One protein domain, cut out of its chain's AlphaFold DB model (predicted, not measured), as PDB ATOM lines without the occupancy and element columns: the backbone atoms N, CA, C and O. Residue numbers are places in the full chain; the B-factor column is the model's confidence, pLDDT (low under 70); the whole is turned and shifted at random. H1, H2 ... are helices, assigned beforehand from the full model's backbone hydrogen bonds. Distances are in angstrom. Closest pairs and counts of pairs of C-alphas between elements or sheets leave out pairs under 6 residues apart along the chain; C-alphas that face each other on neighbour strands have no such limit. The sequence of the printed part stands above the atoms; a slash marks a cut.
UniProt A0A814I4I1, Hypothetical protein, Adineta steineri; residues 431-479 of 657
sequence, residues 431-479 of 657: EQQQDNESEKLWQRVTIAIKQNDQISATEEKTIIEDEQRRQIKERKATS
ATOM      1  N   GLU A 431      18.747  29.618   0.817       94.25
ATOM      2  CA  GLU A 431      17.326  29.365   0.578       94.25
ATOM      3  C   GLU A 431      16.410  29.835   1.726       94.25
ATOM      4  O   GLU A 431      15.207  29.986   1.525       94.25
ATOM      5  N   GLN A 432      16.978  30.108   2.904       91.81
ATOM      6  CA  GLN A 432      16.303  30.667   4.086       91.81
ATOM      7  C   GLN A 432      16.575  32.174   4.266       91.81
ATOM      8  O   GLN A 432      15.901  32.818   5.068       91.81
ATOM      9  N   GLN A 433      17.530  32.744   3.519       91.00
ATOM     10  CA  GLN A 433      17.880  34.167   3.586       91.00
ATOM     11  C   GLN A 433      16.790  35.079   2.985       91.00
ATOM     12  O   GLN A 433      16.107  34.724   2.015       91.00
ATOM     13  N   GLN A 434      16.669  36.298   3.512       90.25
ATOM     14  CA  GLN A 434      15.838  37.371   2.948       90.25
ATOM     15  C   GLN A 434      16.483  37.970   1.685       90.25
ATOM     16  O   GLN A 434      17.701  37.957   1.526       90.25
ATOM     17  N   ASP A 435      15.679  38.521   0.771       91.25
ATOM     18  CA  ASP A 435      16.142  38.959  -0.565       91.25
ATOM     19  C   ASP A 435      17.157  40.118  -0.541       91.25
ATOM     20  O   ASP A 435      17.843  40.369  -1.529       91.25
ATOM     21  N   ASN A 436      17.276  40.809   0.593       85.12
ATOM     22  CA  ASN A 436      18.238  41.879   0.844       85.12
ATOM     23  C   ASN A 436      19.446  41.448   1.704       85.12
ATOM     24  O   ASN A 436      20.269  42.298   2.053       85.12
ATOM     25  N   GLU A 437      19.594  40.161   2.035       86.69
ATOM     26  CA  GLU A 437      20.804  39.645   2.683       86.69
ATOM     27  C   GLU A 437      21.990  39.623   1.733       86.69
ATOM     28  O   GLU A 437      21.860  39.313   0.553       86.69
ATOM     29  N   SER A 438      23.182  39.927   2.249       87.81
ATOM     30  CA  SER A 438      24.350  40.182   1.405       87.81
ATOM     31  C   SER A 438      24.784  38.992   0.544       87.81
ATOM     32  O   SER A 438      25.365  39.216  -0.511       87.81
ATOM     33  N   GLU A 439      24.533  37.750   0.958       89.12
ATOM     34  CA  GLU A 439      24.897  36.576   0.158       89.12
ATOM     35  C   GLU A 439      23.837  36.254  -0.905       89.12
ATOM     36  O   GLU A 439      24.201  36.069  -2.065       89.12
ATOM     37  N   LYS A 440      22.542  36.285  -0.560       94.88
ATOM     38  CA  LYS A 440      21.437  36.120  -1.519       94.88
ATOM     39  C   LYS A 440      21.356  37.263  -2.542       94.88
ATOM     40  O   LYS A 440      21.320  37.003  -3.742       94.88
ATOM     41  N   LEU A 441      21.414  38.518  -2.092       94.69
ATOM     42  CA  LEU A 441      21.349  39.717  -2.940       94.69
ATOM     43  C   LEU A 441      22.491  39.763  -3.966       94.69
ATOM     44  O   LEU A 441      22.264  40.043  -5.139       94.69
ATOM     45  N   TRP A 442      23.720  39.454  -3.541       94.50
ATOM     46  CA  TRP A 442      24.905  39.465  -4.408       94.50
ATOM     47  C   TRP A 442      25.259  38.078  -4.973       94.50
ATOM     48  O   TRP A 442      26.355  37.892  -5.513       94.50
ATOM     49  N   GLN A 443      24.356  37.093  -4.889       96.69
ATOM     50  CA  GLN A 443      24.627  35.708  -5.295       96.69
ATOM     51  C   GLN A 443      25.091  35.625  -6.754       96.69
ATOM     52  O   GLN A 443      26.116  35.018  -7.054       96.69
ATOM     53  N   ARG A 444      24.367  36.276  -7.670       96.75
ATOM     54  CA  ARG A 444      24.652  36.214  -9.112       96.75
ATOM     55  C   ARG A 444      25.984  36.875  -9.467       96.75
ATOM     56  O   ARG A 444      26.816  36.264 -10.132       96.75
ATOM     57  N   VAL A 445      26.228  38.069  -8.924       95.56
ATOM     58  CA  VAL A 445      27.496  38.803  -9.070       95.56
ATOM     59  C   VAL A 445      28.670  37.975  -8.540       95.56
ATOM     60  O   VAL A 445      29.695  37.854  -9.208       95.56
ATOM     61  N   THR A 446      28.529  37.346  -7.369       94.19
ATOM     62  CA  THR A 446      29.604  36.522  -6.792       94.19
ATOM     63  C   THR A 446      29.806  35.184  -7.509       94.19
ATOM     64  O   THR A 446      30.930  34.686  -7.511       94.19
ATOM     65  N   ILE A 447      28.783  34.612  -8.156       97.19
ATOM     66  CA  ILE A 447      28.935  33.459  -9.063       97.19
ATOM     67  C   ILE A 447      29.722  33.867 -10.314       97.19
ATOM     68  O   ILE A 447      30.729  33.229 -10.618       97.19
ATOM     69  N   ALA A 448      29.331  34.958 -10.978       96.44
ATOM     70  CA  ALA A 448      30.005  35.451 -12.179       96.44
ATOM     71  C   ALA A 448      31.485  35.796 -11.909       96.44
ATOM     72  O   ALA A 448      32.372  35.342 -12.632       96.44
ATOM     73  N   ILE A 449      31.781  36.476 -10.791       93.00
ATOM     74  CA  ILE A 449      33.161  36.748 -10.346       93.00
ATOM     75  C   ILE A 449      33.955  35.450 -10.125       93.00
ATOM     76  O   ILE A 449      35.094  35.360 -10.579       93.00
ATOM     77  N   LYS A 450      33.376  34.422  -9.482       95.75
ATOM     78  CA  LYS A 450      34.039  33.109  -9.289       95.75
ATOM     79  C   LYS A 450      34.298  32.374 -10.609       95.75
ATOM     80  O   LYS A 450      35.236  31.587 -10.688       95.75
ATOM     81  N   GLN A 451      33.487  32.631 -11.633       96.56
ATOM     82  CA  GLN A 451      33.660  32.121 -12.998       96.56
ATOM     83  C   GLN A 451      34.603  32.998 -13.850       96.56
ATOM     84  O   GLN A 451      34.919  32.635 -14.979       96.56
ATOM     85  N   ASN A 452      35.102  34.111 -13.296       94.31
ATOM     86  CA  ASN A 452      35.864  35.176 -13.961       94.31
ATOM     87  C   ASN A 452      35.092  35.959 -15.043       94.31
ATOM     88  O   ASN A 452      35.693  36.791 -15.726       94.31
ATOM     89  N   ASP A 453      33.774  35.777 -15.158       93.94
ATOM     90  CA  ASP A 453      32.933  36.529 -16.089       93.94
ATOM     91  C   ASP A 453      32.670  37.949 -15.564       93.94
ATOM     92  O   ASP A 453      31.759  38.210 -14.775       93.94
ATOM     93  N   GLN A 454      33.500  38.888 -16.024       86.69
ATOM     94  CA  GLN A 454      33.387  40.305 -15.678       86.69
ATOM     95  C   GLN A 454      32.195  40.999 -16.355       86.69
ATOM     96  O   GLN A 454      31.780  42.058 -15.882       86.69
ATOM     97  N   ILE A 455      31.642  40.439 -17.438       86.94
ATOM     98  CA  ILE A 455      30.502  41.027 -18.153       86.94
ATOM     99  C   ILE A 455      29.242  40.746 -17.340       86.94
ATOM    100  O   ILE A 455      28.642  41.688 -16.820       86.94
ATOM    101  N   SER A 456      28.929  39.470 -17.092       90.81
ATOM    102  CA  SER A 456      27.777  39.077 -16.268       90.81
ATOM    103  C   SER A 456      27.866  39.643 -14.844       90.81
ATOM    104  O   SER A 456      26.859  40.078 -14.286       90.81
ATOM    105  N   ALA A 457      29.069  39.724 -14.255       84.44
ATOM    106  CA  ALA A 457      29.263  40.365 -12.951       84.44
ATOM    107  C   ALA A 457      28.933  41.868 -12.964       84.44
ATOM    108  O   ALA A 457      28.412  42.387 -11.975       84.44
ATOM    109  N   THR A 458      29.220  42.570 -14.066       79.69
ATOM    110  CA  THR A 458      28.913  44.001 -14.223       79.69
ATOM    111  C   THR A 458      27.426  44.225 -14.491       79.69
ATOM    112  O   THR A 458      26.838  45.142 -13.916       79.69
ATOM    113  N   GLU A 459      26.798  43.383 -15.312       87.31
ATOM    114  CA  GLU A 459      25.368  43.465 -15.632       87.31
ATOM    115  C   GLU A 459      24.497  43.184 -14.398       87.31
ATOM    116  O   GLU A 459      23.696  44.035 -14.009       87.31
ATOM    117  N   GLU A 460      24.725  42.072 -13.693       92.94
ATOM    118  CA  GLU A 460      23.986  41.728 -12.465       92.94
ATOM    119  C   GLU A 460      24.220  42.751 -11.336       92.94
ATOM    120  O   GLU A 460      23.295  43.103 -10.602       92.94
ATOM    121  N   LYS A 461      25.428  43.329 -11.235       86.12
ATOM    122  CA  LYS A 461      25.696  44.456 -10.324       86.12
ATOM    123  C   LYS A 461      24.882  45.695 -10.705       86.12
ATOM    124  O   LYS A 461      24.388  46.395  -9.822       86.12
ATOM    125  N   THR A 462      24.759  45.985 -11.999       80.06
ATOM    126  CA  THR A 462      24.023  47.157 -12.494       80.06
ATOM    127  C   THR A 462      22.531  47.028 -12.192       80.06
ATOM    128  O   THR A 462      21.940  47.992 -11.714       80.06
ATOM    129  N   ILE A 463      21.954  45.829 -12.349       91.12
ATOM    130  CA  ILE A 463      20.558  45.527 -11.985       91.12
ATOM    131  C   ILE A 463      20.289  45.838 -10.501       91.12
ATOM    132  O   ILE A 463      19.327  46.542 -10.187       91.12
ATOM    133  N   ILE A 464      21.158  45.377  -9.592       89.50
ATOM    134  CA  ILE A 464      21.030  45.630  -8.144       89.50
ATOM    135  C   ILE A 464      21.093  47.134  -7.833       89.50
ATOM    136  O   ILE A 464      20.297  47.645  -7.042       89.50
ATOM    137  N   GLU A 465      22.026  47.866  -8.447       82.56
ATOM    138  CA  GLU A 465      22.175  49.302  -8.196       82.56
ATOM    139  C   GLU A 465      21.051  50.151  -8.811       82.56
ATOM    140  O   GLU A 465      20.621  51.124  -8.190       82.56
ATOM    141  N   ASP A 466      20.550  49.810 -10.001       81.88
ATOM    142  CA  ASP A 466      19.444  50.542 -10.628       81.88
ATOM    143  C   ASP A 466      18.117  50.323  -9.899       81.88
ATOM    144  O   ASP A 466      17.344  51.273  -9.760       81.88
ATOM    145  N   GLU A 467      17.885  49.140  -9.325       85.81
ATOM    146  CA  GLU A 467      16.754  48.908  -8.420       85.81
ATOM    147  C   GLU A 467      16.869  49.753  -7.138       85.81
ATOM    148  O   GLU A 467      15.900  50.395  -6.727       85.81
ATOM    149  N   GLN A 468      18.062  49.874  -6.542       78.94
ATOM    150  CA  GLN A 468      18.273  50.784  -5.406       78.94
ATOM    151  C   GLN A 468      18.025  52.253  -5.793       78.94
ATOM    152  O   GLN A 468      17.322  52.971  -5.074       78.94
ATOM    153  N   ARG A 469      18.521  52.698  -6.957       79.69
ATOM    154  CA  ARG A 469      18.248  54.042  -7.507       79.69
ATOM    155  C   ARG A 469      16.750  54.256  -7.768       79.69
ATOM    156  O   ARG A 469      16.248  55.355  -7.523       79.69
ATOM    157  N   ARG A 470      16.018  53.231  -8.225       83.31
ATOM    158  CA  ARG A 470      14.557  53.262  -8.424       83.31
ATOM    159  C   ARG A 470      13.823  53.447  -7.096       83.31
ATOM    160  O   ARG A 470      13.023  54.373  -6.982       83.31
ATOM    161  N   GLN A 471      14.148  52.654  -6.075       80.31
ATOM    162  CA  GLN A 471      13.531  52.775  -4.750       80.31
ATOM    163  C   GLN A 471      13.824  54.126  -4.080       80.31
ATOM    164  O   GLN A 471      12.952  54.679  -3.415       80.31
ATOM    165  N   ILE A 472      15.023  54.694  -4.259       69.38
ATOM    166  CA  ILE A 472      15.347  56.036  -3.739       69.38
ATOM    167  C   ILE A 472      14.459  57.105  -4.397       69.38
ATOM    168  O   ILE A 472      13.942  57.976  -3.697       69.38
ATOM    169  N   LYS A 473      14.218  57.027  -5.714       75.88
ATOM    170  CA  LYS A 473      13.272  57.920  -6.410       75.88
ATOM    171  C   LYS A 473      11.840  57.749  -5.906       75.88
ATOM    172  O   LYS A 473      11.165  58.744  -5.671       75.88
ATOM    173  N   GLU A 474      11.392  56.511  -5.721       84.88
ATOM    174  CA  GLU A 474      10.048  56.182  -5.231       84.88
ATOM    175  C   GLU A 474       9.811  56.720  -3.809       84.88
ATOM    176  O   GLU A 474       8.790  57.357  -3.545       84.88
ATOM    177  N   ARG A 475      10.804  56.584  -2.922       80.81
ATOM    178  CA  ARG A 475      10.803  57.185  -1.579       80.81
ATOM    179  C   ARG A 475      10.763  58.716  -1.626       80.81
ATOM    180  O   ARG A 475       9.888  59.325  -1.014       80.81
ATOM    181  N   LYS A 476      11.627  59.345  -2.441       72.88
ATOM    182  CA  LYS A 476      11.614  60.804  -2.685       72.88
ATOM    183  C   LYS A 476      10.256  61.295  -3.222       72.88
ATOM    184  O   LYS A 476       9.801  62.357  -2.813       72.88
ATOM    185  N   ALA A 477       9.608  60.543  -4.114       75.62
ATOM    186  CA  ALA A 477       8.320  60.906  -4.714       75.62
ATOM    187  C   ALA A 477       7.134  60.741  -3.746       75.62
ATOM    188  O   ALA A 477       6.241  61.583  -3.716       75.62
ATOM    189  N   THR A 478       7.146  59.691  -2.922       85.94
ATOM    190  CA  THR A 478       6.128  59.437  -1.882       85.94
ATOM    191  C   THR A 478       6.348  60.248  -0.599       85.94
ATOM    192  O   THR A 478       5.533  60.169   0.314       85.94
ATOM    193  N   SER A 479       7.431  61.033  -0.517       80.19
ATOM    194  CA  SER A 479       7.889  61.716   0.704       80.19
ATOM    195  C   SER A 479       8.104  60.769   1.896       80.19
ATOM    196  O   SER A 479       7.947  61.168   3.049       80.19
TER     197      SER A 479
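What this domain is: This is residues 431 to 479 of the 657 residues of the protein "Hypothetical protein" of Adineta steineri (UniProt A0A814I4I1). This is a lopsided helical hairpin: the short helix H2 packs on residues 454 to 461 of the long helix H3, and residues 465 to 479, of which 465 to 478 belong to H3, stick out as a straight arm. The one-turn helix H1 and the lead-in before it, residues 431 to 437, lie off the end of H2 where H2 begins, to one side of H3, and residues 434 to 439 stick out there. The printed part has 49 residues with three named helices, in the order H1, H2, H3, and no named strand; its class is all helix. It is loose, with a radius of gyration of the C-alphas of 13.1 A, and only just flat, with spans of 41 by 27 by 10 A.

Where its parts are: Start at C-alpha 431, at (17.326, 29.365, 0.578), and go through residues 431 to 437, which hold no named element. At C-alpha 438, at (24.350, 40.182, 1.405), you reach H1, residues 438 to 441, 5.3 A from first to last C-alpha. After Trp 442 comes H2, residues 443 to 450, 10.5 A long by the same measure. Residues 451 to 453 lead on to H3, residues 454 to 478. Find its C-alpha 454 at (33.387, 40.305, -15.678); from there the helix runs 36.0 A to C-alpha 478 at (6.128, 59.437, -1.882).

How they stand to each other: Look first at H2 and H3, a helical hairpin, where 13 pairs of C-alphas are within 8 A. Their closest C-alphas are those of Val 445 and Ala 457, 4.5 A apart. Their lines stand at a shallow tilt of 28 degrees, and they run opposite ways. H3 touches H2 with residues 454 to 461 alone. Go back to H1, and you find that it meets H2 only through their link. H1 and H3 are close but not clearly touching: their closest C-alphas, those of Leu 441 and Ile 464, are 7.9 A apart. In the backbones of H2 and H3, every O i to N i+4 pair is within hydrogen-bond range, while H1 is too short for such a pair.

The domain as a whole: The two C-alphas farthest apart are those of Gln 451 and Ser 479, at 41.6 A, and the first and last printed C-alphas, of Glu 431 and Ser 479, are 33.7 A apart. Residues 434 to 439, of which 438 and 439 belong to H1, stand free, and so do residues 465 to 479, of which 465 to 478 belong to H3. The links H1 to H2 and H2 to H3 are tight, and the printed part has no cut. In the B-factor column the mean pLDDT of the printed part is 87.7, and one residue, Ile 472, is under 70.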